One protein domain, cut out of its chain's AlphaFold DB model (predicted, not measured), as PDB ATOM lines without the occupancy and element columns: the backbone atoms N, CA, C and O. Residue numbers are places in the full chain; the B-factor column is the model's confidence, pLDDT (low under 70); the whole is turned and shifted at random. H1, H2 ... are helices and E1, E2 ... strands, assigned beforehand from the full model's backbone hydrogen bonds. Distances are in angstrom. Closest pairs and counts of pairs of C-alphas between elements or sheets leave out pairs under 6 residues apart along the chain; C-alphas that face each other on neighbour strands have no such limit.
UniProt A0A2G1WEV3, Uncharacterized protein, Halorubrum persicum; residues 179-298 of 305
ATOM      1  N   HIS A 179     -16.276 -15.922   4.546       96.56
ATOM      2  CA  HIS A 179     -16.034 -15.422   5.902       96.56
ATOM      3  C   HIS A 179     -17.341 -15.172   6.644       96.56
ATOM      4  O   HIS A 179     -17.553 -15.730   7.723       96.56
ATOM      5  N   ARG A 180     -18.263 -14.427   6.028       96.12
ATOM      6  CA  ARG A 180     -19.574 -14.123   6.607       96.12
ATOM      7  C   ARG A 180     -20.410 -15.378   6.840       96.12
ATOM      8  O   ARG A 180     -20.970 -15.552   7.925       96.12
ATOM      9  N   LEU A 181     -20.466 -16.284   5.859       97.69
ATOM     10  CA  LEU A 181     -21.201 -17.544   5.990       97.69
ATOM     11  C   LEU A 181     -20.635 -18.423   7.114       97.69
ATOM     12  O   LEU A 181     -21.380 -18.887   7.982       97.69
ATOM     13  N   TYR A 182     -19.319 -18.640   7.117       98.12
ATOM     14  CA  TYR A 182     -18.653 -19.450   8.130       98.12
ATOM     15  C   TYR A 182     -18.788 -18.833   9.527       98.12
ATOM     16  O   TYR A 182     -19.129 -19.540  10.478       98.12
ATOM     17  N   GLY A 183     -18.580 -17.519   9.648       96.88
ATOM     18  CA  GLY A 183     -18.689 -16.767  10.895       96.88
ATOM     19  C   GLY A 183     -20.085 -16.851  11.510       96.88
ATOM     20  O   GLY A 183     -20.215 -17.225  12.677       96.88
ATOM     21  N   ALA A 184     -21.132 -16.606  10.717       97.25
ATOM     22  CA  ALA A 184     -22.517 -16.669  11.181       97.25
ATOM     23  C   ALA A 184     -22.912 -18.078  11.660       97.25
ATOM     24  O   ALA A 184     -23.476 -18.239  12.747       97.25
ATOM     25  N   ILE A 185     -22.568 -19.121  10.894       98.44
ATOM     26  CA  ILE A 185     -22.846 -20.511  11.286       98.44
ATOM     27  C   ILE A 185     -22.045 -20.887  12.531       98.44
ATOM     28  O   ILE A 185     -22.595 -21.485  13.457       98.44
ATOM     29  N   ARG A 186     -20.764 -20.520  12.604       97.69
ATOM     30  CA  ARG A 186     -19.928 -20.810  13.773       97.69
ATOM     31  C   ARG A 186     -20.479 -20.143  15.030       97.69
ATOM     32  O   ARG A 186     -20.550 -20.807  16.060       97.69
ATOM     33  N   ALA A 187     -20.871 -18.872  14.948       96.81
ATOM     34  CA  ALA A 187     -21.359 -18.103  16.089       96.81
ATOM     35  C   ALA A 187     -22.635 -18.701  16.703       96.81
ATOM     36  O   ALA A 187     -22.777 -18.726  17.923       96.81
ATOM     37  N   ARG A 188     -23.550 -19.222  15.874       97.31
ATOM     38  CA  ARG A 188     -24.847 -19.743  16.347       97.31
ATOM     39  C   ARG A 188     -24.901 -21.257  16.525       97.31
ATOM     40  O   ARG A 188     -25.683 -21.754  17.333       97.31
ATOM     41  N   CYS A 189     -24.132 -22.000  15.735       98.00
ATOM     42  CA  CYS A 189     -24.219 -23.459  15.637       98.00
ATOM     43  C   CYS A 189     -22.902 -24.175  15.970       98.00
ATOM     44  O   CYS A 189     -22.883 -25.400  16.066       98.00
ATOM     45  N   GLY A 190     -21.811 -23.436  16.175       97.81
ATOM     46  CA  GLY A 190     -20.506 -23.978  16.529       97.81
ATOM     47  C   GLY A 190     -19.634 -24.354  15.327       97.81
ATOM     48  O   GLY A 190     -20.085 -24.520  14.191       97.81
ATOM     49  N   ALA A 191     -18.336 -24.508  15.596       97.75
ATOM     50  CA  ALA A 191     -17.316 -24.712  14.567       97.75
ATOM     51  C   ALA A 191     -17.485 -26.019  13.773       97.75
ATOM     52  O   ALA A 191     -17.132 -26.071  12.596       97.75
ATOM     53  N   ALA A 192     -18.040 -27.072  14.384       98.06
ATOM     54  CA  ALA A 192     -18.259 -28.349  13.705       98.06
ATOM     55  C   ALA A 192     -19.295 -28.238  12.574       98.06
ATOM     56  O   ALA A 192     -19.084 -28.803  11.501       98.06
ATOM     57  N   VAL A 193     -20.378 -27.482  12.796       98.56
ATOM     58  CA  VAL A 193     -21.421 -27.233  11.788       98.56
ATOM     59  C   VAL A 193     -20.872 -26.358  10.665       98.56
ATOM     60  O   VAL A 193     -21.031 -26.697   9.495       98.56
ATOM     61  N   ALA A 194     -20.160 -25.280  11.012       98.50
ATOM     62  CA  ALA A 194     -19.564 -24.371  10.035       98.50
ATOM     63  C   ALA A 194     -18.537 -25.079   9.134       98.50
ATOM     64  O   ALA A 194     -18.571 -24.936   7.914       98.50
ATOM     65  N   ALA A 195     -17.672 -25.911   9.722       98.38
ATOM     66  CA  ALA A 195     -16.701 -26.696   8.968       98.38
ATOM     67  C   ALA A 195     -17.363 -27.740   8.059       98.38
ATOM     68  O   ALA A 195     -16.892 -27.961   6.948       98.38
ATOM     69  N   GLU A 196     -18.441 -28.391   8.507       98.50
ATOM     70  CA  GLU A 196     -19.197 -29.311   7.652       98.50
ATOM     71  C   GLU A 196     -19.850 -28.574   6.478       98.50
ATOM     72  O   GLU A 196     -19.770 -29.055   5.353       98.50
ATOM     73  N   ALA A 197     -20.431 -27.392   6.711       98.12
ATOM     74  CA  ALA A 197     -21.050 -26.594   5.655       98.12
ATOM     75  C   ALA A 197     -20.034 -26.237   4.565       98.12
ATOM     76  O   ALA A 197     -20.277 -26.527   3.398       98.12
ATOM     77  N   VAL A 198     -18.865 -25.713   4.945       97.94
ATOM     78  CA  VAL A 198     -17.788 -25.390   3.995       97.94
ATOM     79  C   VAL A 198     -17.338 -26.626   3.212       97.94
ATOM     80  O   VAL A 198     -17.279 -26.571   1.989       97.94
ATOM     81  N   ARG A 199     -17.116 -27.772   3.875       97.50
ATOM     82  CA  ARG A 199     -16.738 -29.016   3.177       97.50
ATOM     83  C   ARG A 199     -17.777 -29.472   2.158       97.50
ATOM     84  O   ARG A 199     -17.398 -29.989   1.116       97.50
ATOM     85  N   LEU A 200     -19.070 -29.329   2.454       97.25
ATOM     86  CA  LEU A 200     -20.125 -29.703   1.509       97.25
ATOM     87  C   LEU A 200     -20.249 -28.699   0.356       97.25
ATOM     88  O   LEU A 200     -20.512 -29.107  -0.775       97.25
ATOM     89  N   LEU A 201     -20.051 -27.405   0.618       96.25
ATOM     90  CA  LEU A 201     -20.011 -26.372  -0.423       96.25
ATOM     91  C   LEU A 201     -18.817 -26.556  -1.366       96.25
ATOM     92  O   LEU A 201     -18.952 -26.306  -2.558       96.25
ATOM     93  N   ASP A 202     -17.690 -27.028  -0.836       95.31
ATOM     94  CA  ASP A 202     -16.467 -27.275  -1.599       95.31
ATOM     95  C   ASP A 202     -16.453 -28.638  -2.307       95.31
ATOM     96  O   ASP A 202     -15.547 -28.898  -3.091       95.31
ATOM     97  N   ALA A 203     -17.429 -29.509  -2.038       93.75
ATOM     98  CA  ALA A 203     -17.483 -30.849  -2.607       93.75
ATOM     99  C   ALA A 203     -18.098 -30.887  -4.016       93.75
ATOM    100  O   ALA A 203     -19.062 -30.178  -4.308       93.75
ATOM    101  N   GLY A 204     -17.622 -31.829  -4.831       86.75
ATOM    102  CA  GLY A 204     -18.104 -32.058  -6.192       86.75
ATOM    103  C   GLY A 204     -17.519 -31.075  -7.205       86.75
ATOM    104  O   GLY A 204     -17.095 -29.980  -6.848       86.75
ATOM    105  N   ASP A 205     -17.536 -31.488  -8.469       81.56
ATOM    106  CA  ASP A 205     -16.883 -30.752  -9.561       81.56
ATOM    107  C   ASP A 205     -17.868 -29.869 -10.349       81.56
ATOM    108  O   ASP A 205     -17.472 -29.018 -11.142       81.56
ATOM    109  N   GLU A 206     -19.170 -30.045 -10.116       84.38
ATOM    110  CA  GLU A 206     -20.222 -29.292 -10.795       84.38
ATOM    111  C   GLU A 206     -20.360 -27.861 -10.242       84.38
ATOM    112  O   GLU A 206     -20.306 -27.653  -9.020       84.38
ATOM    113  N   PRO A 207     -20.637 -26.864 -11.108       86.81
ATOM    114  CA  PRO A 207     -20.966 -25.515 -10.670       86.81
ATOM    115  C   PRO A 207     -22.129 -25.499  -9.670       86.81
ATOM    116  O   PRO A 207     -23.246 -25.935  -9.949       86.81
ATOM    117  N   LEU A 208     -21.868 -24.951  -8.485       92.19
ATOM    118  CA  LEU A 208     -22.849 -24.885  -7.411       92.19
ATOM    119  C   LEU A 208     -23.608 -23.556  -7.444       92.19
ATOM    120  O   LEU A 208     -23.039 -22.505  -7.145       92.19
ATOM    121  N   GLY A 209     -24.902 -23.610  -7.750       93.12
ATOM    122  CA  GLY A 209     -25.808 -22.469  -7.618       93.12
ATOM    123  C   GLY A 209     -26.227 -22.191  -6.168       93.12
ATOM    124  O   GLY A 209     -26.014 -22.994  -5.250       93.12
ATOM    125  N   ARG A 210     -26.887 -21.049  -5.944       92.25
ATOM    126  CA  ARG A 210     -27.336 -20.621  -4.603       92.25
ATOM    127  C   ARG A 210     -28.352 -21.580  -3.967       92.25
ATOM    128  O   ARG A 210     -28.330 -21.767  -2.751       92.25
ATOM    129  N   GLY A 211     -29.233 -22.189  -4.766       93.38
ATOM    130  CA  GLY A 211     -30.196 -23.200  -4.307       93.38
ATOM    131  C   GLY A 211     -29.499 -24.403  -3.672       93.38
ATOM    132  O   GLY A 211     -29.674 -24.663  -2.478       93.38
ATOM    133  N   GLY A 212     -28.612 -25.054  -4.432       94.75
ATOM    134  CA  GLY A 212     -27.796 -26.163  -3.939       94.75
ATOM    135  C   GLY A 212     -26.936 -25.781  -2.732       94.75
ATOM    136  O   GLY A 212     -26.840 -26.551  -1.777       94.75
ATOM    137  N   ALA A 213     -26.368 -24.570  -2.701       96.00
ATOM    138  CA  ALA A 213     -25.584 -24.104  -1.556       96.00
ATOM    139  C   ALA A 213     -26.405 -24.062  -0.254       96.00
ATOM    140  O   ALA A 213     -25.917 -24.466   0.806       96.00
ATOM    141  N   ARG A 214     -27.675 -23.642  -0.321       97.31
ATOM    142  CA  ARG A 214     -28.590 -23.655   0.834       97.31
ATOM    143  C   ARG A 214     -28.895 -25.075   1.293       97.31
ATOM    144  O   ARG A 214     -28.813 -25.343   2.490       97.31
ATOM    145  N   VAL A 215     -29.201 -25.979   0.358       97.94
ATOM    146  CA  VAL A 215     -29.474 -27.395   0.657       97.94
ATOM    147  C   VAL A 215     -28.266 -28.039   1.334       97.94
ATOM    148  O   VAL A 215     -28.399 -28.611   2.416       97.94
ATOM    149  N   ARG A 216     -27.069 -27.877   0.759       97.56
ATOM    150  CA  ARG A 216     -25.813 -28.408   1.311       97.56
ATOM    151  C   ARG A 216     -25.505 -27.832   2.696       97.56
ATOM    152  O   ARG A 216     -25.160 -28.582   3.606       97.56
ATOM    153  N   THR A 217     -25.706 -26.529   2.896       98.12
ATOM    154  CA  THR A 217     -25.532 -25.879   4.210       98.12
ATOM    155  C   THR A 217     -26.496 -26.448   5.257       98.12
ATOM    156  O   THR A 217     -26.105 -26.717   6.393       98.12
ATOM    157  N   TYR A 218     -27.755 -26.682   4.884       98.19
ATOM    158  CA  TYR A 218     -28.745 -27.238   5.803       98.19
ATOM    159  C   TYR A 218     -28.477 -28.721   6.119       98.19
ATOM    160  O   TYR A 218     -28.556 -29.135   7.277       98.19
ATOM    161  N   ALA A 219     -28.050 -29.501   5.120       98.19
ATOM    162  CA  ALA A 219     -27.616 -30.888   5.288       98.19
ATOM    163  C   ALA A 219     -26.404 -31.014   6.232       98.19
ATOM    164  O   ALA A 219     -26.371 -31.917   7.071       98.19
ATOM    165  N   ALA A 220     -25.445 -30.082   6.169       98.31
ATOM    166  CA  ALA A 220     -24.343 -30.009   7.130       98.31
ATOM    167  C   ALA A 220     -24.844 -29.836   8.572       98.31
ATOM    168  O   ALA A 220     -24.390 -30.532   9.482       98.31
ATOM    169  N   GLY A 221     -25.819 -28.949   8.777       98.44
ATOM    170  CA  GLY A 221     -26.463 -28.771  10.075       98.44
ATOM    171  C   GLY A 221     -27.154 -30.035  10.580       98.44
ATOM    172  O   GLY A 221     -26.969 -30.406  11.738       98.44
ATOM    173  N   ALA A 222     -27.875 -30.742   9.711       98.19
ATOM    174  CA  ALA A 222     -28.513 -32.013  10.048       98.19
ATOM    175  C   ALA A 222     -27.510 -33.101  10.454       98.19
ATOM    176  O   ALA A 222     -27.703 -33.783  11.461       98.19
ATOM    177  N   ARG A 223     -26.406 -33.231   9.712       98.00
ATOM    178  CA  ARG A 223     -25.336 -34.200  10.006       98.00
ATOM    179  C   ARG A 223     -24.605 -33.915  11.311       98.00
ATOM    180  O   ARG A 223     -24.056 -34.825  11.923       98.00
ATOM    181  N   ARG A 224     -24.571 -32.652  11.733       98.12
ATOM    182  CA  ARG A 224     -23.870 -32.203  12.942       98.12
ATOM    183  C   ARG A 224     -24.799 -31.930  14.124       98.12
ATOM    184  O   ARG A 224     -24.328 -31.445  15.147       98.12
ATOM    185  N   GLY A 225     -26.088 -32.253  14.018       97.38
ATOM    186  CA  GLY A 225     -27.018 -32.110  15.137       97.38
ATOM    187  C   GLY A 225     -27.336 -30.655  15.493       97.38
ATOM    188  O   GLY A 225     -27.533 -30.341  16.668       97.38
ATOM    189  N   ALA A 226     -27.341 -29.751  14.511       98.19
ATOM    190  CA  ALA A 226     -27.628 -28.341  14.742       98.19
ATOM    191  C   ALA A 226     -29.067 -28.136  15.243       98.19
ATOM    192  O   ALA A 226     -29.996 -28.863  14.885       98.19
ATOM    193  N   ILE A 227     -29.268 -27.102  16.062       97.88
ATOM    194  CA  ILE A 227     -30.608 -26.658  16.448       97.88
ATOM    195  C   ILE A 227     -31.242 -25.933  15.255       97.88
ATOM    196  O   ILE A 227     -30.710 -24.919  14.809       97.88
ATOM    197  N   ASP A 228     -32.398 -26.411  14.778       97.62
ATOM    198  CA  ASP A 228     -33.066 -25.942  13.549       97.62
ATOM    199  C   ASP A 228     -33.210 -24.414  13.511       97.62
ATOM    200  O   ASP A 228     -32.806 -23.745  12.562       97.62
ATOM    201  N   ARG A 229     -33.751 -23.843  14.592       96.12
ATOM    202  CA  ARG A 229     -33.968 -22.396  14.703       96.12
ATOM    203  C   ARG A 229     -32.664 -21.602  14.593       96.12
ATOM    204  O   ARG A 229     -32.652 -20.561  13.950       96.12
ATOM    205  N   GLU A 230     -31.590 -22.085  15.220       97.69
ATOM    206  CA  GLU A 230     -30.296 -21.398  15.194       97.69
ATOM    207  C   GLU A 230     -29.646 -21.489  13.820       97.69
ATOM    208  O   GLU A 230     -29.110 -20.493  13.352       97.69
ATOM    209  N   LEU A 231     -29.750 -22.641  13.151       98.25
ATOM    210  CA  LEU A 231     -29.213 -22.821  11.805       98.25
ATOM    211  C   LEU A 231     -29.941 -21.945  10.787       98.25
ATOM    212  O   LEU A 231     -29.298 -21.243  10.013       98.25
ATOM    213  N   ARG A 232     -31.281 -21.930  10.813       97.62
ATOM    214  CA  ARG A 232     -32.072 -21.053   9.937       97.62
ATOM    215  C   ARG A 232     -31.718 -19.589  10.154       97.62
ATOM    216  O   ARG A 232     -31.560 -18.857   9.182       97.62
ATOM    217  N   ARG A 233     -31.548 -19.185  11.417       97.88
ATOM    218  CA  ARG A 233     -31.149 -17.820  11.746       97.88
ATOM    219  C   ARG A 233     -29.714 -17.514  11.318       97.88
ATOM    220  O   ARG A 233     -29.479 -16.442  10.788       97.88
ATOM    221  N   ALA A 234     -28.783 -18.455  11.465       98.06
ATOM    222  CA  ALA A 234     -27.406 -18.293  10.999       98.06
ATOM    223  C   ALA A 234     -27.345 -18.072   9.487       98.06
ATOM    224  O   ALA A 234     -26.617 -17.208   9.017       98.06
ATOM    225  N   CYS A 235     -28.133 -18.829   8.724       97.62
ATOM    226  CA  CYS A 235     -28.200 -18.670   7.280       97.62
ATOM    227  C   CYS A 235     -28.869 -17.351   6.847       97.62
ATOM    228  O   CYS A 235     -28.511 -16.795   5.810       97.62
ATOM    229  N   GLU A 236     -29.831 -16.851   7.626       97.12
ATOM    230  CA  GLU A 236     -30.440 -15.533   7.417       97.12
ATOM    231  C   GLU A 236     -29.456 -14.403   7.739       97.12
ATOM    232  O   GLU A 236     -29.262 -13.523   6.906       97.12
ATOM    233  N   ASP A 237     -28.777 -14.467   8.890       96.12
ATOM    234  CA  ASP A 237     -27.746 -13.504   9.304       96.12
ATOM    235  C   ASP A 237     -26.581 -13.485   8.284       96.12
ATOM    236  O   ASP A 237     -26.051 -12.427   7.922       96.12
ATOM    237  N   ALA A 238     -26.231 -14.658   7.742       96.06
ATOM    238  CA  ALA A 238     -25.287 -14.791   6.641       96.06
ATOM    239  C   ALA A 238     -25.817 -14.233   5.314       96.06
ATOM    240  O   ALA A 238     -25.021 -13.992   4.429       96.06
ATOM    241  N   GLY A 239     -27.124 -14.059   5.111       94.69
ATOM    242  CA  GLY A 239     -27.695 -13.591   3.840       94.69
ATOM    243  C   GLY A 239     -27.829 -14.664   2.747       94.69
ATOM    244  O   GLY A 239     -28.267 -14.371   1.630       94.69
ATOM    245  N   ILE A 240     -27.524 -15.937   3.034       95.38
ATOM    246  CA  ILE A 240     -27.623 -17.008   2.029       95.38
ATOM    247  C   ILE A 240     -29.085 -17.381   1.720       95.38
ATOM    248  O   ILE A 240     -29.390 -17.813   0.607       95.38
ATOM    249  N   GLY A 241     -30.033 -17.153   2.635       95.31
ATOM    250  CA  GLY A 241     -31.465 -17.358   2.384       95.31
ATOM    251  C   GLY A 241     -32.351 -17.010   3.578       95.31
ATOM    252  O   GLY A 241     -31.867 -16.889   4.697       95.31
ATOM    253  N   SER A 242     -33.657 -16.863   3.342       95.25
ATOM    254  CA  SER A 242     -34.617 -16.504   4.393       95.25
ATOM    255  C   SER A 242     -35.049 -17.715   5.224       95.25
ATOM    256  O   SER A 242     -34.949 -18.867   4.789       95.25
ATOM    257  N   ALA A 243     -35.634 -17.462   6.398       92.31
ATOM    258  CA  ALA A 243     -36.213 -18.516   7.232       92.31
ATOM    259  C   ALA A 243     -37.284 -19.353   6.497       92.31
ATOM    260  O   ALA A 243     -37.388 -20.562   6.725       92.31
ATOM    261  N   ALA A 244     -38.055 -18.737   5.593       94.31
ATOM    262  CA  ALA A 244     -39.043 -19.433   4.767       94.31
ATOM    263  C   ALA A 244     -38.376 -20.390   3.767       94.31
ATOM    264  O   ALA A 244     -38.800 -21.539   3.651       94.31
ATOM    265  N   THR A 245     -37.289 -19.961   3.111       95.75
ATOM    266  CA  THR A 245     -36.500 -20.818   2.212       95.75
ATOM    267  C   THR A 245     -36.009 -22.072   2.928       95.75
ATOM    268  O   THR A 245     -36.220 -23.177   2.441       95.75
ATOM    269  N   PHE A 246     -35.416 -21.926   4.113       96.56
ATOM    270  CA  PHE A 246     -34.927 -23.088   4.858       96.56
ATOM    271  C   PHE A 246     -36.040 -23.942   5.461       96.56
ATOM    272  O   PHE A 246     -35.832 -25.125   5.709       96.56
ATOM    273  N   SER A 247     -37.228 -23.376   5.683       95.12
ATOM    274  CA  SER A 247     -38.386 -24.169   6.102       95.12
ATOM    275  C   SER A 247     -38.868 -25.094   4.979       95.12
ATOM    276  O   SER A 247     -39.221 -26.226   5.280       95.12
ATOM    277  N   ARG A 248     -38.802 -24.657   3.710       96.19
ATOM    278  CA  ARG A 248     -39.071 -25.519   2.541       96.19
ATOM    279  C   ARG A 248     -38.012 -26.606   2.386       96.19
ATOM    280  O   ARG A 248     -38.360 -27.773   2.430       96.19
ATOM    281  N   ILE A 249     -36.729 -26.229   2.389       97.12
ATOM    282  CA  ILE A 249     -35.607 -27.189   2.329       97.12
ATOM    283  C   ILE A 249     -35.721 -28.252   3.430       97.12
ATOM    284  O   ILE A 249     -35.447 -29.426   3.200       97.12
ATOM    285  N   LYS A 250     -36.130 -27.853   4.641       96.88
ATOM    286  CA  LYS A 250     -36.391 -28.795   5.730       96.88
ATOM    287  C   LYS A 250     -37.484 -29.798   5.358       96.88
ATOM    288  O   LYS A 250     -37.271 -30.985   5.581       96.88
ATOM    289  N   SER A 251     -38.628 -29.334   4.855       96.88
ATOM    290  CA  SER A 251     -39.723 -30.210   4.423       96.88
ATOM    291  C   SER A 251     -39.260 -31.173   3.333       96.88
ATOM    292  O   SER A 251     -39.417 -32.375   3.516       96.88
ATOM    293  N   ASP A 252     -38.575 -30.675   2.301       96.50
ATOM    294  CA  ASP A 252     -38.069 -31.491   1.189       96.50
ATOM    295  C   ASP A 252     -37.141 -32.613   1.696       96.50
ATOM    296  O   ASP A 252     -37.255 -33.771   1.300       96.50
ATOM    297  N   LEU A 253     -36.244 -32.304   2.641       97.38
ATOM    298  CA  LEU A 253     -35.340 -33.297   3.233       97.38
ATOM    299  C   LEU A 253     -36.050 -34.300   4.157       97.38
ATOM    300  O   LEU A 253     -35.578 -35.432   4.295       97.38
ATOM    301  N   VAL A 254     -37.139 -33.900   4.822       97.62
ATOM    302  CA  VAL A 254     -37.966 -34.798   5.648       97.62
ATOM    303  C   VAL A 254     -38.754 -35.754   4.757       97.62
ATOM    304  O   VAL A 254     -38.737 -36.956   5.007       97.62
ATOM    305  N   GLU A 255     -39.392 -35.242   3.704       96.56
ATOM    306  CA  GLU A 255     -40.137 -36.036   2.721       96.56
ATOM    307  C   GLU A 255     -39.224 -37.039   2.004       96.56
ATOM    308  O   GLU A 255     -39.586 -38.201   1.835       96.56
ATOM    309  N   ALA A 256     -37.989 -36.632   1.705       96.81
ATOM    310  CA  ALA A 256     -36.941 -37.491   1.163       96.81
ATOM    311  C   ALA A 256     -36.385 -38.540   2.156       96.81
ATOM    312  O   ALA A 256     -35.498 -39.320   1.803       96.81
ATOM    313  N   GLY A 257     -36.824 -38.545   3.420       97.50
ATOM    314  CA  GLY A 257     -36.317 -39.460   4.452       97.50
ATOM    315  C   GLY A 257     -34.853 -39.219   4.851       97.50
ATOM    316  O   GLY A 257     -34.228 -40.074   5.484       97.50
ATOM    317  N   LEU A 258     -34.288 -38.061   4.494       98.06
ATOM    318  CA  LEU A 258     -32.903 -37.679   4.791       98.06
ATOM    319  C   LEU A 258     -32.774 -36.906   6.107       98.06
ATOM    320  O   LEU A 258     -31.675 -36.792   6.653       98.06
ATOM    321  N   LEU A 259     -33.882 -36.387   6.634       98.06
ATOM    322  CA  LEU A 259     -33.909 -35.557   7.829       98.06
ATOM    323  C   LEU A 259     -34.991 -36.006   8.811       98.06
ATOM    324  O   LEU A 259     -36.136 -36.247   8.453       98.06
ATOM    325  N   GLY A 260     -34.619 -36.055  10.084       97.50
ATOM    326  CA  GLY A 260     -35.524 -36.164  11.217       97.50
ATOM    327  C   GLY A 260     -35.309 -35.021  12.204       97.50
ATOM    328  O   GLY A 260     -34.394 -34.204  12.071       97.50
ATOM    329  N   MET A 261     -36.163 -34.981  13.219       97.12
ATOM    330  CA  MET A 261     -36.161 -33.951  14.250       97.12
ATOM    331  C   MET A 261     -36.263 -34.596  15.628       97.12
ATOM    332  O   MET A 261     -37.048 -35.519  15.824       97.12
ATOM    333  N   GLU A 262     -35.490 -34.087  16.579       96.31
ATOM    334  CA  GLU A 262     -35.527 -34.518  17.976       96.31
ATOM    335  C   GLU A 262     -35.809 -33.332  18.893       96.31
ATOM    336  O   GLU A 262     -35.278 -32.231  18.713       96.31
ATOM    337  N   SER A 263     -36.671 -33.559  19.884       94.75
ATOM    338  CA  SER A 263     -36.988 -32.563  20.903       94.75
ATOM    339  C   SER A 263     -35.841 -32.462  21.903       94.75
ATOM    340  O   SER A 263     -35.383 -33.465  22.444       94.75
ATOM    341  N   VAL A 264     -35.378 -31.243  22.159       94.00
ATOM    342  CA  VAL A 264     -34.335 -30.936  23.135       94.00
ATOM    343  C   VAL A 264     -34.930 -30.034  24.202       94.00
ATOM    344  O   VAL A 264     -35.286 -28.882  23.936       94.00
ATOM    345  N   SER A 265     -35.032 -30.563  25.420       90.50
ATOM    346  CA  SER A 265     -35.449 -29.794  26.591       90.50
ATOM    347  C   SER A 265     -34.520 -28.603  26.812       90.50
ATOM    348  O   SER A 265     -33.306 -28.699  26.631       90.50
ATOM    349  N   GLN A 266     -35.095 -27.477  27.221       85.81
ATOM    350  CA  GLN A 266     -34.349 -26.292  27.621       85.81
ATOM    351  C   GLN A 266     -34.881 -25.771  28.962       85.81
ATOM    352  O   GLN A 266     -36.045 -26.024  29.269       85.81
ATOM    353  N   PRO A 267     -34.061 -25.051  29.754       85.00
ATOM    354  CA  PRO A 267     -34.440 -24.632  31.106       85.00
ATOM    355  C   PRO A 267     -35.722 -23.795  31.170       85.00
ATOM    356  O   PRO A 267     -36.472 -23.894  32.136       85.00
ATOM    357  N   VAL A 268     -35.982 -22.975  30.145       87.00
ATOM    358  CA  VAL A 268     -37.168 -22.114  30.059       87.00
ATOM    359  C   VAL A 268     -37.717 -22.121  28.633       87.00
ATOM    360  O   VAL A 268     -36.960 -21.989  27.670       87.00
ATOM    361  N   GLY A 269     -39.042 -22.217  28.497       87.38
ATOM    362  CA  GLY A 269     -39.762 -22.119  27.225       87.38
ATOM    363  C   GLY A 269     -39.995 -23.460  26.521       87.38
ATOM    364  O   GLY A 269     -39.716 -24.530  27.054       87.38
ATOM    365  N   ARG A 270     -40.540 -23.407  25.297       89.50
ATOM    366  CA  ARG A 270     -40.846 -24.612  24.501       89.50
ATOM    367  C   ARG A 270     -39.564 -25.379  24.155       89.50
ATOM    368  O   ARG A 270     -38.574 -24.718  23.850       89.50
ATOM    369  N   PRO A 271     -39.559 -26.724  24.143       90.69
ATOM    370  CA  PRO A 271     -38.399 -27.495  23.707       90.69
ATOM    371  C   PRO A 271     -37.885 -27.038  22.339       90.69
ATOM    372  O   PRO A 271     -38.664 -26.669  21.455       90.69
ATOM    373  N   ARG A 272     -36.563 -27.050  22.166       93.88
ATOM    374  CA  ARG A 272     -35.939 -26.760  20.873       93.88
ATOM    375  C   ARG A 272     -35.954 -28.003  19.998       93.88
ATOM    376  O   ARG A 272     -36.045 -29.121  20.489       93.88
ATOM    377  N   THR A 273     -35.803 -27.805  18.697       96.44
ATOM    378  CA  THR A 273     -35.716 -28.905  17.737       96.44
ATOM    379  C   THR A 273     -34.286 -29.061  17.251       96.44
ATOM    380  O   THR A 273     -33.732 -28.143  16.640       96.44
ATOM    381  N   ARG A 274     -33.692 -30.220  17.522       97.56
ATOM    382  CA  ARG A 274     -32.422 -30.653  16.943       97.56
ATOM    383  C   ARG A 274     -32.686 -31.364  15.622       97.56
ATOM    384  O   ARG A 274     -33.584 -32.197  15.539       97.56
ATOM    385  N   LEU A 275     -31.900 -31.031  14.609       98.25
ATOM    386  CA  LEU A 275     -31.892 -31.732  13.331       98.25
ATOM    387  C   LEU A 275     -31.107 -33.036  13.461       98.25
ATOM    388  O   LEU A 275     -30.067 -33.062  14.114       98.25
ATOM    389  N   VAL A 276     -31.579 -34.100  12.820       97.88
ATOM    390  CA  VAL A 276     -30.912 -35.406  12.838       97.88
ATOM    391  C   VAL A 276     -30.889 -35.957  11.429       97.88
ATOM    392  O   VAL A 276     -31.946 -36.192  10.849       97.88
ATOM    393  N   ALA A 277     -29.700 -36.164  10.866       97.88
ATOM    394  CA  ALA A 277     -29.574 -36.862   9.591       97.88
ATOM    395  C   ALA A 277     -30.197 -38.268   9.677       97.88
ATOM    396  O   ALA A 277     -30.052 -38.968  10.681       97.88
ATOM    397  N   ARG A 278     -30.886 -38.690   8.616       97.94
ATOM    398  CA  ARG A 278     -31.530 -40.006   8.484       97.94
ATOM    399  C   ARG A 278     -31.125 -40.664   7.163       97.94
ATOM    400  O   ARG A 278     -30.526 -40.023   6.297       97.94
ATOM    401  N   GLY A 279     -31.414 -41.958   7.043       96.88
ATOM    402  CA  GLY A 279     -31.211 -42.727   5.814       96.88
ATOM    403  C   GLY A 279     -29.808 -42.569   5.221       96.88
ATOM    404  O   GLY A 279     -28.800 -42.609   5.932       96.88
ATOM    405  N   ALA A 280     -29.753 -42.342   3.908       96.88
ATOM    406  CA  ALA A 280     -28.503 -42.165   3.174       96.88
ATOM    407  C   ALA A 280     -27.683 -40.951   3.653       96.88
ATOM    408  O   ALA A 280     -26.452 -41.003   3.642       96.88
ATOM    409  N   LEU A 281     -28.333 -39.883   4.141       96.94
ATOM    410  CA  LEU A 281     -27.623 -38.714   4.672       96.94
ATOM    411  C   LEU A 281     -26.893 -39.037   5.982       96.94
ATOM    412  O   LEU A 281     -25.824 -38.480   6.223       96.94
ATOM    413  N   ALA A 282     -27.440 -39.927   6.815       97.06
ATOM    414  CA  ALA A 282     -26.779 -40.400   8.032       97.06
ATOM    415  C   ALA A 282     -25.631 -41.372   7.725       97.06
ATOM    416  O   ALA A 282     -24.573 -41.286   8.343       97.06
ATOM    417  N   ALA A 283     -25.832 -42.270   6.756       96.88
ATOM    418  CA  ALA A 283     -24.853 -43.289   6.379       96.88
ATOM    419  C   ALA A 283     -23.632 -42.725   5.628       96.88
ATOM    420  O   ALA A 283     -22.573 -43.350   5.612       96.88
ATOM    421  N   ALA A 284     -23.755 -41.551   5.002       96.44
ATOM    422  CA  ALA A 284     -22.668 -40.952   4.237       96.44
ATOM    423  C   ALA A 284     -21.439 -40.641   5.118       96.44
ATOM    424  O   ALA A 284     -21.520 -39.885   6.089       96.44
ATOM    425  N   SER A 285     -20.276 -41.175   4.748       94.19
ATOM    426  CA  SER A 285     -19.004 -40.990   5.466       94.19
ATOM    427  C   SER A 285     -18.104 -39.906   4.861       94.19
ATOM    428  O   SER A 285     -17.124 -39.505   5.487       94.19
ATOM    429  N   SER A 286     -18.442 -39.390   3.676       96.06
ATOM    430  CA  SER A 286     -17.672 -38.368   2.959       96.06
ATOM    431  C   SER A 286     -18.579 -37.282   2.365       96.06
ATOM    432  O   SER A 286     -19.768 -37.535   2.143       96.06
ATOM    433  N   PRO A 287     -18.048 -36.083   2.051       96.00
ATOM    434  CA  PRO A 287     -18.806 -35.050   1.344       96.00
ATOM    435  C   PRO A 287     -19.401 -35.543   0.020       96.00
ATOM    436  O   PRO A 287     -20.576 -35.312  -0.244       96.00
ATOM    437  N   ALA A 288     -18.641 -36.308  -0.771       95.12
ATOM    438  CA  ALA A 288     -19.129 -36.891  -2.022       95.12
ATOM    439  C   ALA A 288     -20.323 -37.839  -1.801       95.12
ATOM    440  O   ALA A 288     -21.307 -37.772  -2.539       95.12
ATOM    441  N   ALA A 289     -20.286 -38.664  -0.747       96.44
ATOM    442  CA  ALA A 289     -21.403 -39.536  -0.382       96.44
ATOM    443  C   ALA A 289     -22.640 -38.739   0.069       96.44
ATOM    444  O   ALA A 289     -23.764 -39.135  -0.232       96.44
ATOM    445  N   VAL A 290     -22.455 -37.591   0.732       96.81
ATOM    446  CA  VAL A 290     -23.562 -36.680   1.075       96.81
ATOM    447  C   VAL A 290     -24.208 -36.112  -0.187       96.81
ATOM    448  O   VAL A 290     -25.432 -36.122  -0.302       96.81
ATOM    449  N   LEU A 291     -23.408 -35.660  -1.157       95.12
ATOM    450  CA  LEU A 291     -23.939 -35.151  -2.425       95.12
ATOM    451  C   LEU A 291     -24.643 -36.243  -3.237       95.12
ATOM    452  O   LEU A 291     -25.651 -35.970  -3.881       95.12
ATOM    453  N   ALA A 292     -24.136 -37.477  -3.213       94.75
ATOM    454  CA  ALA A 292     -24.811 -38.618  -3.825       94.75
ATOM    455  C   ALA A 292     -26.158 -38.914  -3.140       94.75
ATOM    456  O   ALA A 292     -27.158 -39.083  -3.827       94.75
ATOM    457  N   ALA A 293     -26.211 -38.898  -1.804       95.62
ATOM    458  CA  ALA A 293     -27.451 -39.106  -1.054       95.62
ATOM    459  C   ALA A 293     -28.522 -38.055  -1.386       95.62
ATOM    460  O   ALA A 293     -29.680 -38.409  -1.591       95.62
ATOM    461  N   LEU A 294     -28.134 -36.780  -1.477       95.00
ATOM    462  CA  LEU A 294     -29.046 -35.695  -1.844       95.00
ATOM    463  C   LEU A 294     -29.560 -35.845  -3.289       95.00
ATOM    464  O   LEU A 294     -30.764 -35.744  -3.513       95.00
ATOM    465  N   ARG A 295     -28.672 -36.155  -4.249       93.44
ATOM    466  CA  ARG A 295     -29.036 -36.352  -5.667       93.44
ATOM    467  C   ARG A 295     -29.971 -37.542  -5.859       93.44
ATOM    468  O   ARG A 295     -30.990 -37.414  -6.527       93.44
ATOM    469  N   ASN A 296     -29.661 -38.675  -5.233       93.25
ATOM    470  CA  ASN A 296     -30.461 -39.897  -5.344       93.25
ATOM    471  C   ASN A 296     -31.869 -39.736  -4.757       93.25
ATOM    472  O   ASN A 296     -32.777 -40.464  -5.143       93.25
ATOM    473  N   ALA A 297     -32.051 -38.791  -3.836       90.25
ATOM    474  CA  ALA A 297     -33.346 -38.473  -3.254       90.25
ATOM    475  C   ALA A 297     -34.117 -37.380  -4.021       90.25
ATOM    476  O   ALA A 297     -35.158 -36.933  -3.549       90.25
ATOM    477  N   GLY A 298     -33.610 -36.920  -5.174       85.75
ATOM    478  CA  GLY A 298     -34.259 -35.894  -5.996       85.75
ATOM    479  C   GLY A 298     -34.226 -34.481  -5.403       85.75
ATOM    480  O   GLY A 298     -34.920 -33.595  -5.893       85.75
TER     481      GLY A 298
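This is residues 179 to 298 of the 305 residues of an uncharacterized protein of Halorubrum persicum (UniProt A0A2G1WEV3). A knot of mostly crossed helices surrounds H3, which runs through the middle with H2 on one side and H5 on another, while H1 packs on H2 and H4. A hairpin of two antiparallel strands, E1 and E2, covers the last part of H3 and the first part of H4, and the short H6 then leads into H7, which folds back to meet H2. The 120 printed residues have seven named helices and two named strands, in the order H1 H2 H3 H4 H5 E1 E2 H6 H7, and the class is mostly helix. The whole is compact, with a radius of gyration of the C-alphas of 13.3 A and spans of 45 by 31 by 24 A.

H1, residues 179 to 189, touches H2, residues 191 to 201, opposite ways at a steep tilt of 46 degrees; their closest C-alphas, of Arg 186 and Ala 194, are 5.2 A apart. H2 forms a helical hairpin with the hub H3, residues 210 to 223, at a steep tilt of 40 degrees, closest at the C-alphas of Ala 197 and Thr 217, 4.8 A. H4, residues 228 to 237, touches H1 opposite ways at a shallow tilt of 26 degrees, closest at the C-alphas of Ile 185 and Ala 234, 5.1 A. With its residues 214 to 218 alone, H3 touches H5, residues 243 to 255, the same way at a steep tilt of 64 degrees, closest at the C-alphas of Val 215 and Ile 249, 6.4 A. E1, residues 259 to 264, and E2, residues 272 to 277, form an antiparallel hairpin, with N 260 and O 276 at 2.8 A and N 274 and O 262 at 2.8 A, within hydrogen-bond range. The closest C-alphas of H3 and E2, of Ala 222 and Leu 275, are 4.7 A apart. H6, residues 279 to 283, touches H7, residues 287 to 296, closest at the C-alphas of Ala 280 and Ala 293, 5.3 A. H7 touches H2, closest at the C-alphas of Leu 200 and Pro 287, 5.5 A. H1 and H7 are apart. In H1 to H7, every O i to N i+4 pair is within hydrogen-bond range.

H1 begins at C-alpha 179, (-16.034, -15.422, 5.902), and is 15.0 A long; H2 measures 15.3 A, H3 20.0 A, H4 14.2 A and H5 18.5 A. E1 measures 16.0 A and E2 16.4 A, H6 6.4 A and H7 14.3 A, ending at C-alpha 296, (-30.461, -39.897, -5.344).

The C-alphas farthest apart, of Asp 205 and Val 268, are 45.3 A from each other. The printed part has no cut and no long link. Its mean pLDDT is 95.6, and no printed residue is under 70.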